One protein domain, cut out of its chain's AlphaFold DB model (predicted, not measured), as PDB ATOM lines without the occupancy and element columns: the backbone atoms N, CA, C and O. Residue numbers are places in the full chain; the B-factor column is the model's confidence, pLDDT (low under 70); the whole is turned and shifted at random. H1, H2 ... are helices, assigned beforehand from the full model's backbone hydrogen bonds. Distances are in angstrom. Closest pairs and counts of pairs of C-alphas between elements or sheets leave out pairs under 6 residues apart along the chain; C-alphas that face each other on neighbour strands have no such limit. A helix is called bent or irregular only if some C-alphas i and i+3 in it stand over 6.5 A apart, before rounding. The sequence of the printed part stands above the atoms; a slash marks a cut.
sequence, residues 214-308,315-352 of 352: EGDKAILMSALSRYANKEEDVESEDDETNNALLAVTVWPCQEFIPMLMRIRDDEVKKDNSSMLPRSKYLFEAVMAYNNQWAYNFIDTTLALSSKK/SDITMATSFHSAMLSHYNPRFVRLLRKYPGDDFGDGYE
ATOM      1  N   GLU A 214      -4.184  27.745  42.829       95.69
ATOM      2  CA  GLU A 214      -4.325  27.484  44.269       95.69
ATOM      3  C   GLU A 214      -4.684  28.734  45.093       95.69
ATOM      4  O   GLU A 214      -5.599  28.694  45.910       95.69
ATOM      5  N   GLY A 215      -4.058  29.882  44.806       93.06
ATOM      6  CA  GLY A 215      -4.350  31.147  45.493       93.06
ATOM      7  C   GLY A 215      -5.768  31.703  45.289       93.06
ATOM      8  O   GLY A 215      -6.182  32.585  46.035       93.06
ATOM      9  N   ASP A 216      -6.526  31.204  44.310       96.75
ATOM     10  CA  ASP A 216      -7.912  31.614  44.060       96.75
ATOM     11  C   ASP A 216      -8.934  30.746  44.817       96.75
ATOM     12  O   ASP A 216     -10.102  31.125  44.899       96.75
ATOM     13  N   LYS A 217      -8.521  29.629  45.444       96.12
ATOM     14  CA  LYS A 217      -9.422  28.801  46.272       96.12
ATOM     15  C   LYS A 217     -10.030  29.591  47.420       96.12
ATOM     16  O   LYS A 217     -11.218  29.449  47.687       96.12
ATOM     17  N   ALA A 218      -9.240  30.454  48.060       95.94
ATOM     18  CA  ALA A 218      -9.708  31.298  49.158       95.94
ATOM     19  C   ALA A 218     -10.841  32.245  48.723       95.94
ATOM     20  O   ALA A 218     -11.773  32.477  49.488       95.94
ATOM     21  N   ILE A 219     -10.801  32.733  47.476       96.50
ATOM     22  CA  ILE A 219     -11.851  33.588  46.906       96.50
ATOM     23  C   ILE A 219     -13.147  32.785  46.758       96.50
ATOM     24  O   ILE A 219     -14.195  33.213  47.234       96.50
ATOM     25  N   LEU A 220     -13.071  31.596  46.150       96.62
ATOM     26  CA  LEU A 220     -14.236  30.725  45.960       96.62
ATOM     27  C   LEU A 220     -14.808  30.235  47.296       96.62
ATOM     28  O   LEU A 220     -16.022  30.186  47.461       96.62
ATOM     29  N   MET A 221     -13.946  29.920  48.264       95.44
ATOM     30  CA  MET A 221     -14.360  29.516  49.607       95.44
ATOM     31  C   MET A 221     -15.109  30.638  50.329       95.44
ATOM     32  O   MET A 221     -16.161  30.395  50.916       95.44
ATOM     33  N   SER A 222     -14.593  31.870  50.248       93.50
ATOM     34  CA  SER A 222     -15.258  33.051  50.801       93.50
ATOM     35  C   SER A 222     -16.646  33.227  50.187       93.50
ATOM     36  O   SER A 222     -17.622  33.350  50.925       93.50
ATOM     37  N   ALA A 223     -16.746  33.156  48.859       93.25
ATOM     38  CA  ALA A 223     -18.003  33.281  48.128       93.25
ATOM     39  C   ALA A 223     -19.028  32.195  48.524       93.25
ATOM     40  O   ALA A 223     -20.164  32.519  48.851       93.25
ATOM     41  N   LEU A 224     -18.612  30.922  48.612       92.81
ATOM     42  CA  LEU A 224     -19.463  29.817  49.088       92.81
ATOM     43  C   LEU A 224     -19.949  30.012  50.535       92.81
ATOM     44  O   LEU A 224     -21.013  29.521  50.906       92.81
ATOM     45  N   SER A 225     -19.163  30.692  51.374       89.94
ATOM     46  CA  SER A 225     -19.474  30.871  52.796       89.94
ATOM     47  C   SER A 225     -20.500  31.963  53.096       89.94
ATOM     48  O   SER A 225     -21.103  31.930  54.168       89.94
ATOM     49  N   ARG A 226     -20.751  32.892  52.159       83.38
ATOM     50  CA  ARG A 226     -21.658  34.034  52.380       83.38
ATOM     51  C   ARG A 226     -23.092  33.607  52.647       83.38
ATOM     52  O   ARG A 226     -23.721  34.126  53.568       83.38
ATOM     53  N   TYR A 227     -23.561  32.603  51.915       75.69
ATOM     54  CA  TYR A 227     -24.874  32.004  52.121       75.69
ATOM     55  C   TYR A 227     -25.096  31.547  53.567       75.69
ATOM     56  O   TYR A 227     -26.101  31.867  54.202       75.69
ATOM     57  N   ALA A 228     -24.099  30.872  54.135       62.38
ATOM     58  CA  ALA A 228     -24.188  30.323  55.478       62.38
ATOM     59  C   ALA A 228     -24.135  31.390  56.591       62.38
ATOM     60  O   ALA A 228     -24.414  31.081  57.754       62.38
ATOM     61  N   ASN A 229     -23.784  32.630  56.238       60.31
ATOM     62  CA  ASN A 229     -23.724  33.774  57.143       60.31
ATOM     63  C   ASN A 229     -24.984  34.657  57.075       60.31
ATOM     64  O   ASN A 229     -25.056  35.647  57.797       60.31
ATOM     65  N   LYS A 230     -25.997  34.286  56.270       62.59
ATOM     66  CA  LYS A 230     -27.283  35.003  56.133       62.59
ATOM     67  C   LYS A 230     -27.151  36.485  55.742       62.59
ATOM     68  O   LYS A 230     -28.043  37.276  56.027       62.59
ATOM     69  N   GLU A 231     -26.064  36.864  55.077       54.03
ATOM     70  CA  GLU A 231     -25.832  38.230  54.576       54.03
ATOM     71  C   GLU A 231     -26.463  38.472  53.189       54.03
ATOM     72  O   GLU A 231     -26.002  39.326  52.433       54.03
ATOM     73  N   GLU A 232     -27.455  37.672  52.802       52.69
ATOM     74  CA  GLU A 232     -27.899  37.554  51.412       52.69
ATOM     75  C   GLU A 232     -29.120  38.437  51.119       52.69
ATOM     76  O   GLU A 232     -30.114  38.393  51.846       52.69
ATOM     77  N   ASP A 233     -29.035  39.204  50.031       45.28
ATOM     78  CA  ASP A 233     -30.184  39.807  49.355       45.28
ATOM     79  C   ASP A 233     -30.688  38.757  48.352       45.28
ATOM     80  O   ASP A 233     -29.950  38.310  47.469       45.28
ATOM     81  N   VAL A 234     -31.890  38.245  48.598       48.12
ATOM     82  CA  VAL A 234     -32.434  37.036  47.966       48.12
ATOM     83  C   VAL A 234     -32.928  37.372  46.547       48.12
ATOM     84  O   VAL A 234     -33.430  38.466  46.317       48.12
ATOM     85  N   GLU A 235     -32.850  36.399  45.627       52.34
ATOM     86  CA  GLU A 235     -33.543  36.374  44.313       52.34
ATOM     87  C   GLU A 235     -32.829  37.029  43.107       52.34
ATOM     88  O   GLU A 235     -33.417  37.819  42.370       52.34
ATOM     89  N   SER A 236     -31.566  36.676  42.814       59.34
ATOM     90  CA  SER A 236     -30.940  37.081  41.539       59.34
ATOM     91  C   SER A 236     -29.904  36.091  40.990       59.34
ATOM     92  O   SER A 236     -29.187  35.428  41.741       59.34
ATOM     93  N   GLU A 237     -29.770  36.039  39.656       59.75
ATOM     94  CA  GLU A 237     -28.632  35.423  38.945       59.75
ATOM     95  C   GLU A 237     -27.274  36.003  39.376       59.75
ATOM     96  O   GLU A 237     -26.221  35.389  39.179       59.75
ATOM     97  N   ASP A 238     -27.301  37.200  39.961       70.12
ATOM     98  CA  ASP A 238     -26.148  37.891  40.519       70.12
ATOM     99  C   ASP A 238     -25.827  37.451  41.952       70.12
ATOM    100  O   ASP A 238     -25.034  38.101  42.626       70.12
ATOM    101  N   ASP A 239     -26.411  36.356  42.443       84.94
ATOM    102  CA  ASP A 239     -26.014  35.800  43.732       84.94
ATOM    103  C   ASP A 239     -24.574  35.262  43.677       84.94
ATOM    104  O   ASP A 239     -24.193  34.460  42.812       84.94
ATOM    105  N   GLU A 240     -23.760  35.696  44.633       89.44
ATOM    106  CA  GLU A 240     -22.356  35.315  44.728       89.44
ATOM    107  C   GLU A 240     -22.207  33.814  45.002       89.44
ATOM    108  O   GLU A 240     -21.361  33.158  44.386       89.44
ATOM    109  N   THR A 241     -23.062  33.249  45.861       90.94
ATOM    110  CA  THR A 241     -22.990  31.825  46.217       90.94
ATOM    111  C   THR A 241     -23.348  30.942  45.027       90.94
ATOM    112  O   THR A 241     -22.617  29.999  44.720       90.94
ATOM    113  N   ASN A 242     -24.423  31.267  44.307       90.00
ATOM    114  CA  ASN A 242     -24.816  30.580  43.076       90.00
ATOM    115  C   ASN A 242     -23.676  30.558  42.047       90.00
ATOM    116  O   ASN A 242     -23.332  29.508  41.499       90.00
ATOM    117  N   ASN A 243     -23.018  31.698  41.835       92.62
ATOM    118  CA  ASN A 243     -21.891  31.782  40.910       92.62
ATOM    119  C   ASN A 243     -20.634  31.052  41.414       92.62
ATOM    120  O   ASN A 243     -19.861  30.526  40.608       92.62
ATOM    121  N   ALA A 244     -20.437  30.956  42.729       95.31
ATOM    122  CA  ALA A 244     -19.385  30.134  43.318       95.31
ATOM    123  C   ALA A 244     -19.661  28.630  43.145       95.31
ATOM    124  O   ALA A 244     -18.742  27.881  42.813       95.31
ATOM    125  N   LEU A 245     -20.915  28.180  43.270       95.31
ATOM    126  CA  LEU A 245     -21.315  26.803  42.946       95.31
ATOM    127  C   LEU A 245     -21.033  26.487  41.470       95.31
ATOM    128  O   LEU A 245     -20.372  25.492  41.161       95.31
ATOM    129  N   LEU A 246     -21.402  27.394  40.561       94.75
ATOM    130  CA  LEU A 246     -21.040  27.290  39.146       94.75
ATOM    131  C   LEU A 246     -19.518  27.251  38.928       94.75
ATOM    132  O   LEU A 246     -19.053  26.589  37.998       94.75
ATOM    133  N   ALA A 247     -18.722  27.919  39.761       97.25
ATOM    134  CA  ALA A 247     -17.265  27.853  39.706       97.25
ATOM    135  C   ALA A 247     -16.713  26.480  40.140       97.25
ATOM    136  O   ALA A 247     -15.773  25.972  39.523       97.25
ATOM    137  N   VAL A 248     -17.338  25.825  41.124       97.88
ATOM    138  CA  VAL A 248     -16.988  24.453  41.535       97.88
ATOM    139  C   VAL A 248     -17.199  23.453  40.393       97.88
ATOM    140  O   VAL A 248     -16.394  22.536  40.249       97.88
ATOM    141  N   THR A 249     -18.189  23.660  39.511       96.44
ATOM    142  CA  THR A 249     -18.428  22.761  38.355       96.44
ATOM    143  C   THR A 249     -17.207  22.606  37.439       96.44
ATOM    144  O   THR A 249     -16.989  21.547  36.854       96.44
ATOM    145  N   VAL A 250     -16.377  23.650  37.318       96.75
ATOM    146  CA  VAL A 250     -15.180  23.649  36.458       96.75
ATOM    147  C   VAL A 250     -13.891  23.349  37.227       96.75
ATOM    148  O   VAL A 250     -12.854  23.070  36.608       96.75
ATOM    149  N   TRP A 251     -13.941  23.377  38.561       97.56
ATOM    150  CA  TRP A 251     -12.813  23.071  39.435       97.56
ATOM    151  C   TRP A 251     -13.252  22.377  40.741       97.56
ATOM    152  O   TRP A 251     -13.149  22.960  41.823       97.56
ATOM    153  N   PRO A 252     -13.723  21.119  40.668       96.75
ATOM    154  CA  PRO A 252     -14.117  20.370  41.857       96.75
ATOM    155  C   PRO A 252     -12.884  20.052  42.716       96.75
ATOM    156  O   PRO A 252     -11.934  19.427  42.242       96.75
ATOM    157  N   CYS A 253     -12.897  20.480  43.982       95.44
ATOM    158  CA  CYS A 253     -11.791  20.306  44.929       95.44
ATOM    159  C   CYS A 253     -12.306  19.787  46.270       95.44
ATOM    160  O   CYS A 253     -13.289  20.298  46.792       95.44
ATOM    161  N   GLN A 254     -11.594  18.834  46.879       96.12
ATOM    162  CA  GLN A 254     -11.978  18.255  48.176       96.12
ATOM    163  C   GLN A 254     -12.169  19.317  49.271       96.12
ATOM    164  O   GLN A 254     -13.054  19.184  50.108       96.12
ATOM    165  N   GLU A 255     -11.400  20.406  49.223       96.81
ATOM    166  CA  GLU A 255     -11.515  21.527  50.162       96.81
ATOM    167  C   GLU A 255     -12.899  22.192  50.154       96.81
ATOM    168  O   GLU A 255     -13.326  22.679  51.195       96.81
ATOM    169  N   PHE A 256     -13.628  22.189  49.029       97.19
ATOM    170  CA  PHE A 256     -14.962  22.800  48.937       97.19
ATOM    171  C   PHE A 256     -16.070  21.925  49.544       97.19
ATOM    172  O   PHE A 256     -17.148  22.435  49.851       97.19
ATOM    173  N   ILE A 257     -15.827  20.625  49.757       97.06
ATOM    174  CA  ILE A 257     -16.839  19.658  50.218       97.06
ATOM    175  C   ILE A 257     -17.531  20.069  51.526       97.06
ATOM    176  O   ILE A 257     -18.765  20.031  51.552       97.06
ATOM    177  N   PRO A 258     -16.817  20.487  52.594       96.00
ATOM    178  CA  PRO A 258     -17.465  20.894  53.838       96.00
ATOM    179  C   PRO A 258     -18.476  22.027  53.635       96.00
ATOM    180  O   PRO A 258     -19.561  22.001  54.214       96.00
ATOM    181  N   MET A 259     -18.163  22.985  52.756       95.25
ATOM    182  CA  MET A 259     -19.078  24.080  52.440       95.25
ATOM    183  C   MET A 259     -20.276  23.622  51.610       95.25
ATOM    184  O   MET A 259     -21.393  24.029  51.913       95.25
ATOM    185  N   LEU A 260     -20.091  22.727  50.634       96.50
ATOM    186  CA  LEU A 260     -21.211  22.147  49.877       96.50
ATOM    187  C   LEU A 260     -22.187  21.389  50.791       96.50
ATOM    188  O   LEU A 260     -23.401  21.487  50.622       96.50
ATOM    189  N   MET A 261     -21.670  20.663  51.789       95.12
ATOM    190  CA  MET A 261     -22.497  19.989  52.799       95.12
ATOM    191  C   MET A 261     -23.282  20.983  53.656       95.12
ATOM    192  O   MET A 261     -24.463  20.759  53.905       95.12
ATOM    193  N   ARG A 262     -22.660  22.098  54.054       92.31
ATOM    194  CA  ARG A 262     -23.340  23.152  54.814       92.31
ATOM    195  C   ARG A 262     -24.451  23.820  53.997       92.31
ATOM    196  O   ARG A 262     -25.563  23.937  54.496       92.31
ATOM    197  N   ILE A 263     -24.179  24.168  52.734       91.31
ATOM    198  CA  ILE A 263     -25.183  24.740  51.819       91.31
ATOM    199  C   ILE A 263     -26.373  23.786  51.665       91.31
ATOM    200  O   ILE A 263     -27.514  24.223  51.776       91.31
ATOM    201  N   ARG A 264     -26.130  22.480  51.476       91.69
ATOM    202  CA  ARG A 264     -27.196  21.464  51.447       91.69
ATOM    203  C   ARG A 264     -28.043  21.492  52.712       91.69
ATOM    204  O   ARG A 264     -29.263  21.484  52.616       91.69
ATOM    205  N   ASP A 265     -27.408  21.457  53.879       89.12
ATOM    206  CA  ASP A 265     -28.121  21.365  55.157       89.12
ATOM    207  C   ASP A 265     -28.999  22.590  55.418       89.12
ATOM    208  O   ASP A 265     -30.035  22.474  56.073       89.12
ATOM    209  N   ASP A 266     -28.599  23.746  54.899       86.12
ATOM    210  CA  ASP A 266     -29.354  24.991  54.970       86.12
ATOM    211  C   ASP A 266     -30.481  25.032  53.917       86.12
ATOM    212  O   ASP A 266     -31.630  25.302  54.274       86.12
ATOM    213  N   GLU A 267     -30.218  24.668  52.656       83.25
ATOM    214  CA  GLU A 267     -31.240  24.619  51.592       83.25
ATOM    215  C   GLU A 267     -32.324  23.572  51.885       83.25
ATOM    216  O   GLU A 267     -33.510  23.867  51.778       83.25
ATOM    217  N   VAL A 268     -31.957  22.383  52.377       83.31
ATOM    218  CA  VAL A 268     -32.922  21.344  52.778       83.31
ATOM    219  C   VAL A 268     -33.818  21.815  53.922       83.31
ATOM    220  O   VAL A 268     -34.927  21.306  54.057       83.31
ATOM    221  N   LYS A 269     -33.386  22.770  54.759       79.94
ATOM    222  CA  LYS A 269     -34.198  23.311  55.862       79.94
ATOM    223  C   LYS A 269     -35.181  24.386  55.420       79.94
ATOM    224  O   LYS A 269     -36.197  24.513  56.101       79.94
ATOM    225  N   LYS A 270     -34.944  25.083  54.309       75.81
ATOM    226  CA  LYS A 270     -35.872  26.096  53.788       75.81
ATOM    227  C   LYS A 270     -37.226  25.488  53.413       75.81
ATOM    228  O   LYS A 270     -37.325  24.291  53.131       75.81
ATOM    229  N   ASP A 271     -38.272  26.305  53.477       62.19
ATOM    230  CA  ASP A 271     -39.597  25.928  52.987       62.19
ATOM    231  C   ASP A 271     -39.600  25.957  51.451       62.19
ATOM    232  O   ASP A 271     -38.995  26.840  50.845       62.19
ATOM    233  N   ASN A 272     -40.277  24.988  50.822       55.38
ATOM    234  CA  ASN A 272     -40.265  24.733  49.369       55.38
ATOM    235  C   ASN A 272     -40.849  25.879  48.507       55.38
ATOM    236  O   ASN A 272     -40.974  25.732  47.298       55.38
ATOM    237  N   SER A 273     -41.237  27.010  49.099       48.44
ATOM    238  CA  SER A 273     -41.964  28.096  48.436       48.44
ATOM    239  C   SER A 273     -41.078  29.208  47.857       48.44
ATOM    240  O   SER A 273     -41.619  30.219  47.417       48.44
ATOM    241  N   SER A 274     -39.746  29.076  47.866       49.38
ATOM    242  CA  SER A 274     -38.851  30.093  47.290       49.38
ATOM    243  C   SER A 274     -38.257  29.646  45.952       49.38
ATOM    244  O   SER A 274     -37.529  28.655  45.896       49.38
ATOM    245  N   MET A 275     -38.536  30.423  44.906       50.38
ATOM    246  CA  MET A 275     -38.026  30.329  43.530       50.38
ATOM    247  C   MET A 275     -36.491  30.459  43.451       50.38
ATOM    248  O   MET A 275     -35.984  31.504  43.054       50.38
ATOM    249  N   LEU A 276     -35.710  29.451  43.859       61.31
ATOM    250  CA  LEU A 276     -34.246  29.590  43.902       61.31
ATOM    251  C   LEU A 276     -33.509  28.558  43.027       61.31
ATOM    252  O   LEU A 276     -33.542  27.366  43.338       61.31
ATOM    253  N   PRO A 277     -32.727  28.991  42.009       69.94
ATOM    254  CA  PRO A 277     -31.892  28.103  41.188       69.94
ATOM    255  C   PRO A 277     -30.691  27.513  41.956       69.94
ATOM    256  O   PRO A 277     -29.915  26.734  41.403       69.94
ATOM    257  N   ARG A 278     -30.517  27.848  43.244       84.69
ATOM    258  CA  ARG A 278     -29.365  27.415  44.049       84.69
ATOM    259  C   ARG A 278     -29.273  25.903  44.177       84.69
ATOM    260  O   ARG A 278     -28.188  25.350  44.023       84.69
ATOM    261  N   SER A 279     -30.396  25.236  44.428       87.38
ATOM    262  CA  SER A 279     -30.445  23.777  44.537       87.38
ATOM    263  C   SER A 279     -29.980  23.104  43.249       87.38
ATOM    264  O   SER A 279     -29.184  22.167  43.314       87.38
ATOM    265  N   LYS A 280     -30.370  23.635  42.080       89.06
ATOM    266  CA  LYS A 280     -29.849  23.187  40.780       89.06
ATOM    267  C   LYS A 280     -28.325  23.334  40.734       89.06
ATOM    268  O   LYS A 280     -27.629  22.339  40.540       89.06
ATOM    269  N   TYR A 281     -27.788  24.527  40.996       91.50
ATOM    270  CA  TYR A 281     -26.337  24.762  40.941       91.50
ATOM    271  C   TYR A 281     -25.545  23.945  41.968       91.50
ATOM    272  O   TYR A 281     -24.410  23.545  41.698       91.50
ATOM    273  N   LEU A 282     -26.129  23.644  43.131       94.31
ATOM    274  CA  LEU A 282     -25.536  22.739  44.112       94.31
ATOM    275  C   LEU A 282     -25.410  21.322  43.546       94.31
ATOM    276  O   LEU A 282     -24.350  20.705  43.680       94.31
ATOM    277  N   PHE A 283     -26.455  20.814  42.887       95.12
ATOM    278  CA  PHE A 283     -26.394  19.517  42.217       95.12
ATOM    279  C   PHE A 283     -25.349  19.509  41.103       95.12
ATOM    280  O   PHE A 283     -24.510  18.610  41.089       95.12
ATOM    281  N   GLU A 284     -25.311  20.527  40.241       95.56
ATOM    282  CA  GLU A 284     -24.287  20.641  39.193       95.56
ATOM    283  C   GLU A 284     -22.862  20.622  39.775       95.56
ATOM    284  O   GLU A 284     -21.992  19.882  39.300       95.56
ATOM    285  N   ALA A 285     -22.624  21.391  40.844       97.19
ATOM    286  CA  ALA A 285     -21.334  21.457  41.527       97.19
ATOM    287  C   ALA A 285     -20.903  20.092  42.085       97.19
ATOM    288  O   ALA A 285     -19.745  19.696  41.950       97.19
ATOM    289  N   VAL A 286     -21.831  19.350  42.692       98.12
ATOM    290  CA  VAL A 286     -21.568  18.022  43.267       98.12
ATOM    291  C   VAL A 286     -21.375  16.972  42.174       98.12
ATOM    292  O   VAL A 286     -20.468  16.140  42.264       98.12
ATOM    293  N   MET A 287     -22.168  17.026  41.104       97.62
ATOM    294  CA  MET A 287     -22.061  16.113  39.965       97.62
ATOM    295  C   MET A 287     -20.689  16.192  39.284       97.62
ATOM    296  O   MET A 287     -20.185  15.162  38.823       97.62
ATOM    297  N   ALA A 288     -20.042  17.362  39.295       97.06
ATOM    298  CA  ALA A 288     -18.702  17.561  38.741       97.06
ATOM    299  C   ALA A 288     -17.605  16.710  39.415       97.06
ATOM    300  O   ALA A 288     -16.597  16.401  38.780       97.06
ATOM    301  N   TYR A 289     -17.794  16.260  40.663       97.81
ATOM    302  CA  TYR A 289     -16.858  15.339  41.331       97.81
ATOM    303  C   TYR A 289     -16.924  13.908  40.776       97.81
ATOM    304  O   TYR A 289     -15.972  13.146  40.939       97.81
ATOM    305  N   ASN A 290     -18.048  13.531  40.151       95.94
ATOM    306  CA  ASN A 290     -18.269  12.260  39.454       95.94
ATOM    307  C   ASN A 290     -17.761  10.999  40.194       95.94
ATOM    308  O   ASN A 290     -17.150  10.099  39.610       95.94
ATOM    309  N   ASN A 291     -18.009  10.916  41.500       96.88
ATOM    310  CA  ASN A 291     -17.530   9.826  42.350       96.88
ATOM    311  C   ASN A 291     -18.621   9.326  43.313       96.88
ATOM    312  O   ASN A 291     -19.776   9.753  43.251       96.88
ATOM    313  N   GLN A 292     -18.274   8.367  44.178       97.56
ATOM    314  CA  GLN A 292     -19.243   7.769  45.098       97.56
ATOM    315  C   GLN A 292     -19.720   8.747  46.177       97.56
ATOM    316  O   GLN A 292     -20.891   8.712  46.545       97.56
ATOM    317  N   TRP A 293     -18.843   9.638  46.651       97.88
ATOM    318  CA  TRP A 293     -19.229  10.684  47.598       97.88
ATOM    319  C   TRP A 293     -20.329  11.570  47.006       97.88
ATOM    320  O   TRP A 293     -21.354  11.766  47.649       97.88
ATOM    321  N   ALA A 294     -20.166  12.010  45.754       98.19
ATOM    322  CA  ALA A 294     -21.164  12.816  45.058       98.19
ATOM    323  C   ALA A 294     -22.502  12.078  44.920       98.19
ATOM    324  O   ALA A 294     -23.553  12.646  45.195       98.19
ATOM    325  N   TYR A 295     -22.471  10.789  44.558       98.19
ATOM    326  CA  TYR A 295     -23.689   9.978  44.467       98.19
ATOM    327  C   TYR A 295     -24.424   9.927  45.810       98.19
ATOM    328  O   TYR A 295     -25.617  10.211  45.878       98.19
ATOM    329  N   ASN A 296     -23.699   9.616  46.886       98.12
ATOM    330  CA  ASN A 296     -24.267   9.520  48.229       98.12
ATOM    331  C   ASN A 296     -24.774  10.876  48.729       98.12
ATOM    332  O   ASN A 296     -25.800  10.932  49.404       98.12
ATOM    333  N   PHE A 297     -24.076  11.966  48.395       97.62
ATOM    334  CA  PHE A 297     -24.506  13.321  48.711       97.62
ATOM    335  C   PHE A 297     -25.875  13.611  48.094       97.62
ATOM    336  O   PHE A 297     -26.784  14.018  48.816       97.62
ATOM    337  N   ILE A 298     -26.035  13.375  46.787       96.81
ATOM    338  CA  ILE A 298     -27.285  13.644  46.059       96.81
ATOM    339  C   ILE A 298     -28.413  12.762  46.603       96.81
ATOM    340  O   ILE A 298     -29.468  13.278  46.962       96.81
ATOM    341  N   ASP A 299     -28.165  11.458  46.751       96.94
ATOM    342  CA  ASP A 299     -29.136  10.497  47.289       96.94
ATOM    343  C   ASP A 299     -29.630  10.902  48.688       96.94
ATOM    344  O   ASP A 299     -30.829  10.946  48.959       96.94
ATOM    345  N   THR A 300     -28.700  11.283  49.569       95.06
ATOM    346  CA  THR A 300     -29.024  11.740  50.927       95.06
ATOM    347  C   THR A 300     -29.820  13.040  50.899       95.06
ATOM    348  O   THR A 300     -30.788  13.180  51.639       95.06
ATOM    349  N   THR A 301     -29.434  13.986  50.040       93.25
ATOM    350  CA  THR A 301     -30.105  15.286  49.910       93.25
ATOM    351  C   THR A 301     -31.571  15.104  49.525       93.25
ATOM    352  O   THR A 301     -32.453  15.613  50.213       93.25
ATOM    353  N   LEU A 302     -31.830  14.312  48.481       91.25
ATOM    354  CA  LEU A 302     -33.180  14.033  47.986       91.25
ATOM    355  C   LEU A 302     -34.019  13.244  49.007       91.25
ATOM    356  O   LEU A 302     -35.209  13.507  49.176       91.25
ATOM    357  N   ALA A 303     -33.401  12.313  49.744       90.38
ATOM    358  CA  ALA A 303     -34.071  11.576  50.820       90.38
ATOM    359  C   ALA A 303     -34.453  12.452  52.027       90.38
ATOM    360  O   ALA A 303     -35.409  12.140  52.739       90.38
ATOM    361  N   LEU A 304     -33.680  13.503  52.317       86.19
ATOM    362  CA  LEU A 304     -33.984  14.431  53.407       86.19
ATOM    363  C   LEU A 304     -35.141  15.363  53.038       86.19
ATOM    364  O   LEU A 304     -35.993  15.622  53.887       86.19
ATOM    365  N   SER A 305     -35.202  15.825  51.786       78.25
ATOM    366  CA  SER A 305     -36.277  16.705  51.318       78.25
ATOM    367  C   SER A 305     -37.622  15.991  51.196       78.25
ATOM    368  O   SER A 305     -38.629  16.549  51.614       78.25
ATOM    369  N   SER A 306     -37.652  14.735  50.735       68.56
ATOM    370  CA  SER A 306     -38.906  13.976  50.559       68.56
ATOM    371  C   SER A 306     -39.667  13.710  51.867       68.56
ATOM    372  O   SER A 306     -40.831  13.328  51.855       68.56
ATOM    373  N   LYS A 307     -39.019  13.879  53.027       62.88
ATOM    374  CA  LYS A 307     -39.663  13.751  54.346       62.88
ATOM    375  C   LYS A 307     -40.492  14.979  54.736       62.88
ATOM    376  O   LYS A 307     -41.180  14.926  55.754       62.88
ATOM    377  N   LYS A 308     -40.411  16.077  53.978       62.06
ATOM    378  CA  LYS A 308     -41.135  17.328  54.247       62.06
ATOM    379  C   LYS A 308     -42.517  17.405  53.590       62.06
ATOM    380  O   LYS A 308     -43.319  18.228  54.022       62.06
ATOM    381  N   SER A 315     -45.890  24.892  45.091       53.00
ATOM    382  CA  SER A 315     -44.622  25.235  44.444       53.00
ATOM    383  C   SER A 315     -44.218  24.126  43.478       53.00
ATOM    384  O   SER A 315     -43.946  23.006  43.908       53.00
ATOM    385  N   ASP A 316     -44.124  24.459  42.188       57.47
ATOM    386  CA  ASP A 316     -43.678  23.548  41.124       57.47
ATOM    387  C   ASP A 316     -42.169  23.207  41.216       57.47
ATOM    388  O   ASP A 316     -41.657  22.378  40.461       57.47
ATOM    389  N   ILE A 317     -41.422  23.829  42.142       68.06
ATOM    390  CA  ILE A 317     -39.967  23.672  42.265       68.06
ATOM    391  C   ILE A 317     -39.608  22.959  43.576       68.06
ATOM    392  O   ILE A 317     -39.721  23.511  44.669       68.06
ATOM    393  N   THR A 318     -39.103  21.728  43.463       79.62
ATOM    394  CA  THR A 318     -38.618  20.897  44.573       79.62
ATOM    395  C   THR A 318     -37.127  20.577  44.419       79.62
ATOM    396  O   THR A 318     -36.505  20.823  43.380       79.62
ATOM    397  N   MET A 319     -36.519  19.961  45.440       86.12
ATOM    398  CA  MET A 319     -35.156  19.419  45.316       86.12
ATOM    399  C   MET A 319     -35.059  18.367  44.202       86.12
ATOM    400  O   MET A 319     -34.024  18.269  43.544       86.12
ATOM    401  N   ALA A 320     -36.129  17.598  43.968       87.50
ATOM    402  CA  ALA A 320     -36.171  16.633  42.879       87.50
ATOM    403  C   ALA A 320     -36.191  17.346  41.520       87.50
ATOM    404  O   ALA A 320     -35.336  17.043  40.691       87.50
ATOM    405  N   THR A 321     -37.057  18.344  41.311       85.69
ATOM    406  CA  THR A 321     -37.081  19.087  40.034       85.69
ATOM    407  C   THR A 321     -35.754  19.808  39.768       85.69
ATOM    408  O   THR A 321     -35.218  19.748  38.663       85.69
ATOM    409  N   SER A 322     -35.122  20.369  40.807       87.06
ATOM    410  CA  SER A 322     -33.779  20.967  40.719       87.06
ATOM    411  C   SER A 322     -32.699  19.966  40.287       87.06
ATOM    412  O   SER A 322     -31.828  20.299  39.482       87.06
ATOM    413  N   PHE A 323     -32.738  18.735  40.809       91.31
ATOM    414  CA  PHE A 323     -31.815  17.670  40.404       91.31
ATOM    415  C   PHE A 323     -32.058  17.223  38.956       91.31
ATOM    416  O   PHE A 323     -31.097  17.002  38.219       91.31
ATOM    417  N   HIS A 324     -33.321  17.115  38.534       90.38
ATOM    418  CA  HIS A 324     -33.670  16.792  37.147       90.38
ATOM    419  C   HIS A 324     -33.164  17.871  36.184       90.38
ATOM    420  O   HIS A 324     -32.475  17.534  35.224       90.38
ATOM    421  N   SER A 325     -33.374  19.151  36.502       87.38
ATOM    422  CA  SER A 325     -32.847  20.273  35.711       87.38
ATOM    423  C   SER A 325     -31.311  20.247  35.623       87.38
ATOM    424  O   SER A 325     -30.745  20.387  34.541       87.38
ATOM    425  N   ALA A 326     -30.604  19.961  36.726       91.44
ATOM    426  CA  ALA A 326     -29.144  19.791  36.703       91.44
ATOM    427  C   ALA A 326     -28.691  18.603  35.825       91.44
ATOM    428  O   ALA A 326     -27.668  18.677  35.141       91.44
ATOM    429  N   MET A 327     -29.449  17.501  35.818       92.19
ATOM    430  CA  MET A 327     -29.189  16.334  34.968       92.19
ATOM    431  C   MET A 327     -29.440  16.599  33.481       92.19
ATOM    432  O   MET A 327     -28.766  15.981  32.655       92.19
ATOM    433  N   LEU A 328     -30.366  17.495  33.134       89.75
ATOM    434  CA  LEU A 328     -30.583  17.931  31.753       89.75
ATOM    435  C   LEU A 328     -29.403  18.770  31.258       89.75
ATOM    436  O   LEU A 328     -28.811  18.437  30.230       89.75
ATOM    437  N   SER A 329     -28.973  19.752  32.051       87.12
ATOM    438  CA  SER A 329     -27.844  20.616  31.690       87.12
ATOM    439  C   SER A 329     -26.496  19.869  31.692       87.12
ATOM    440  O   SER A 329     -25.597  20.173  30.899       87.12
ATOM    441  N   HIS A 330     -26.329  18.859  32.557       87.75
ATOM    442  CA  HIS A 330     -25.067  18.134  32.750       87.75
ATOM    443  C   HIS A 330     -25.245  16.616  32.899       87.75
ATOM    444  O   HIS A 330     -24.825  16.019  33.894       87.75
ATOM    445  N   TYR A 331     -25.818  15.967  31.883       91.69
ATOM    446  CA  TYR A 331     -26.069  14.524  31.911       91.69
ATOM    447  C   TYR A 331     -24.844  13.698  32.335       91.69
ATOM    448  O   TYR A 331     -23.768  13.768  31.733       91.69
ATOM    449  N   ASN A 332     -25.034  12.849  33.348       92.12
ATOM    450  CA  ASN A 332     -24.014  11.918  33.813       92.12
ATOM    451  C   ASN A 332     -24.630  10.539  34.150       92.12
ATOM    452  O   ASN A 332     -25.437  10.435  35.082       92.12
ATOM    453  N   PRO A 333     -24.209   9.455  33.462       94.38
ATOM    454  CA  PRO A 333     -24.729   8.100  33.665       94.38
ATOM    455  C   PRO A 333     -24.703   7.600  35.115       94.38
ATOM    456  O   PRO A 333     -25.564   6.809  35.506       94.38
ATOM    457  N   ARG A 334     -23.745   8.067  35.930       96.31
ATOM    458  CA  ARG A 334     -23.600   7.666  37.339       96.31
ATOM    459  C   ARG A 334     -24.861   7.954  38.153       96.31
ATOM    460  O   ARG A 334     -25.192   7.175  39.044       96.31
ATOM    461  N   PHE A 335     -25.560   9.048  37.857       96.06
ATOM    462  CA  PHE A 335     -26.685   9.523  38.666       96.06
ATOM    463  C   PHE A 335     -28.057   9.155  38.081       96.06
ATOM    464  O   PHE A 335     -29.073   9.387  38.723       96.06
ATOM    465  N   VAL A 336     -28.116   8.497  36.916       93.94
ATOM    466  CA  VAL A 336     -29.378   8.134  36.233       93.94
ATOM    467  C   VAL A 336     -30.308   7.288  37.107       93.94
ATOM    468  O   VAL A 336     -31.527   7.420  37.035       93.94
ATOM    469  N   ARG A 337     -29.755   6.425  37.968       94.62
ATOM    470  CA  ARG A 337     -30.568   5.628  38.901       94.62
ATOM    471  C   ARG A 337     -31.330   6.498  39.904       94.62
ATOM    472  O   ARG A 337     -32.420   6.107  40.313       94.62
ATOM    473  N   LEU A 338     -30.794   7.667  40.259       94.81
ATOM    474  CA  LEU A 338     -31.437   8.604  41.179       94.81
ATOM    475  C   LEU A 338     -32.649   9.291  40.540       94.81
ATOM    476  O   LEU A 338     -33.629   9.495  41.242       94.81
ATOM    477  N   LEU A 339     -32.649   9.527  39.219       90.75
ATOM    478  CA  LEU A 339     -33.819  10.065  38.502       90.75
ATOM    479  C   LEU A 339     -35.044   9.149  38.626       90.75
ATOM    480  O   LEU A 339     -36.170   9.617  38.733       90.75
ATOM    481  N   ARG A 340     -34.824   7.828  38.634       88.81
ATOM    482  CA  ARG A 340     -35.900   6.843  38.828       88.81
ATOM    483  C   ARG A 340     -36.331   6.724  40.287       88.81
ATOM    484  O   ARG A 340     -37.485   6.420  40.552       88.81
ATOM    485  N   LYS A 341     -35.392   6.898  41.221       92.69
ATOM    486  CA  LYS A 341     -35.645   6.789  42.665       92.69
ATOM    487  C   LYS A 341     -36.398   8.007  43.208       92.69
ATOM    488  O   LYS A 341     -37.223   7.842  44.099       92.69
ATOM    489  N   TYR A 342     -36.123   9.191  42.665       89.62
ATOM    490  CA  TYR A 342     -36.742  10.460  43.041       89.62
ATOM    491  C   TYR A 342     -37.361  11.103  41.794       89.62
ATOM    492  O   TYR A 342     -36.662  11.821  41.070       89.62
ATOM    493  N   PRO A 343     -38.638  10.810  41.493       80.88
ATOM    494  CA  PRO A 343     -39.324  11.450  40.382       80.88
ATOM    495  C   PRO A 343     -39.468  12.951  40.656       80.88
ATOM    496  O   PRO A 343     -39.621  13.375  41.801       80.88
ATOM    497  N   GLY A 344     -39.402  13.745  39.598       71.12
ATOM    498  CA  GLY A 344     -39.590  15.186  39.621       71.12
ATOM    499  C   GLY A 344     -39.932  15.653  38.215       71.12
ATOM    500  O   GLY A 344     -39.566  14.985  37.245       71.12
ATOM    501  N   ASP A 345     -40.651  16.762  38.123       68.06
ATOM    502  CA  ASP A 345     -40.908  17.427  36.853       68.06
ATOM    503  C   ASP A 345     -39.681  18.227  36.401       68.06
ATOM    504  O   ASP A 345     -38.827  18.623  37.204       68.06
ATOM    505  N   ASP A 346     -39.583  18.441  35.092       62.53
ATOM    506  CA  ASP A 346     -38.611  19.360  34.517       62.53
ATOM    507  C   ASP A 346     -39.129  20.795  34.647       62.53
ATOM    508  O   ASP A 346     -40.270  21.088  34.286       62.53
ATOM    509  N   PHE A 347     -38.271  21.692  35.126       57.75
ATOM    510  CA  PHE A 347     -38.483  23.122  34.984       57.75
ATOM    511  C   PHE A 347     -37.326  23.668  34.154       57.75
ATOM    512  O   PHE A 347     -36.173  23.708  34.606       57.75
ATOM    513  N   GLY A 348     -37.642  24.072  32.923       49.62
ATOM    514  CA  GLY A 348     -36.714  24.820  32.092       49.62
ATOM    515  C   GLY A 348     -36.384  26.120  32.811       49.62
ATOM    516  O   GLY A 348     -37.267  26.931  33.068       49.62
ATOM    517  N   ASP A 349     -35.116  26.328  33.149       50.31
ATOM    518  CA  ASP A 349     -34.676  27.565  33.797       50.31
ATOM    519  C   ASP A 349     -34.692  28.766  32.835       50.31
ATOM    520  O   ASP A 349     -34.449  29.890  33.257       50.31
ATOM    521  N   GLY A 350     -35.003  28.543  31.552       41.28
ATOM    522  CA  GLY A 350     -35.023  29.574  30.517       41.28
ATOM    523  C   GLY A 350     -33.628  30.044  30.093       41.28
ATOM    524  O   GLY A 350     -33.527  31.029  29.360       41.28
ATOM    525  N   TYR A 351     -32.564  29.356  30.529       40.94
ATOM    526  CA  TYR A 351     -31.172  29.770  30.331       40.94
ATOM    527  C   TYR A 351     -30.328  28.816  29.467       40.94
ATOM    528  O   TYR A 351     -29.119  29.040  29.341       40.94
ATOM    529  N   GLU A 352     -30.943  27.819  28.818       37.81
ATOM    530  CA  GLU A 352     -30.307  26.989  27.775       37.81
ATOM    531  C   GLU A 352     -30.388  27.589  26.358       37.81
ATOM    532  O   GLU A 352     -31.489  27.998  25.917       37.81
TER     533      GLU A 352
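AT A GLANCE: This is residues 214 to 308 and 315 to 352 of the 352 residues of an uncharacterized protein of Prevotella jejuni (UniProt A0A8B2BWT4). Picture an up-and-down bundle of five helices, H1 to H5, each running against the one before it in the chain, with H4 in the middle of the domain. H1, H3 and H5 make one row; H2 and H4 make a second row beside it, continued by H6, which packs on H4 at a steep angle, while H7 sits at the H5 end, far from H1. The printed part has 133 residues with seven named helices, H1 to H7 in chain order, and no named strand; the class is all helix. It is compact, with a radius of gyration of the C-alphas of 13.8 A, and rounded, spanning 40 by 31 by 30 A.

IN THESE COORDINATES: Find C-alpha 214 at (-4.325, 27.484, 44.269); from there H1, the longest helix, runs 24.1 A to residue 229. H2 is residues 240 to 250, and H3, residues 254 to 267, is 20.6 A long. Look for H4 at residues 278 to 287, beginning at (-29.365, 27.415, 44.049). H5, residues 292 to 305, is 20.2 A long. H6 is residues 319 to 329; H7, residues 333 to 341, ends at (-35.645, 6.789, 42.665). H3 and H7 are irregular, with C-alphas 255 and 258 7.0 A apart and 334 and 337 7.4 A apart; H1 is irregular only just, with C-alphas 224 and 227 6.6 A apart.

HOW THE PARTS SIT: Start at Leu 224 of H1. Its C-alpha is 5.0 A from that of Thr 241, the closest pair of the hairpin H1 and H2, which touch at a steep tilt of 42 degrees, opposite ways. H1 also touches H3, with residues 221 to 228 alone, closest at the C-alphas of Leu 224 and Met 259, 6.7 A. The hub is H4, touching four helices. It touches H2 at a shallow tilt of 21 degrees, the same way, closest at C-alphas Thr 249 and Ala 285, 4.5 A. It touches H6 at a steep tilt of 58 degrees, closest at C-alphas Lys 280 and Ser 322, 4.5 A. With H3 it forms a hairpin, closest at C-alphas Glu 267 and Ser 279, 7.1 A; with H5 another, closest at C-alphas Val 286 and Ala 294, 5.5 A. H5 touches H6, closest at C-alphas Leu 302 and Met 319, 6.3 A, and only just touches H7, with 3 pairs of C-alphas within 8 A, closest at Tyr 295 and Phe 335, 6.5 A. Every O i to N i+4 pair is within hydrogen-bond range in H4, H5 and H6; the counts are 8 of 12 in H1, 6 of 7 in H2, 8 of 10 in H3 and 1 of 5 in H7, where 5 of 6 O i to N i+3 pairs are.

THE WHOLE: The two farthest C-alphas, Gly 215 and Ser 315, are 40.7 A apart. Residues 309 to 314 are not printed; C-alphas 308 and 315 are 13.1 A apart across this cut. Of the links printed whole, none is long. Confidence is under 70 at residues 228 to 237, 271 to 277, 306 to 308, 315 to 317 and 345 to 352.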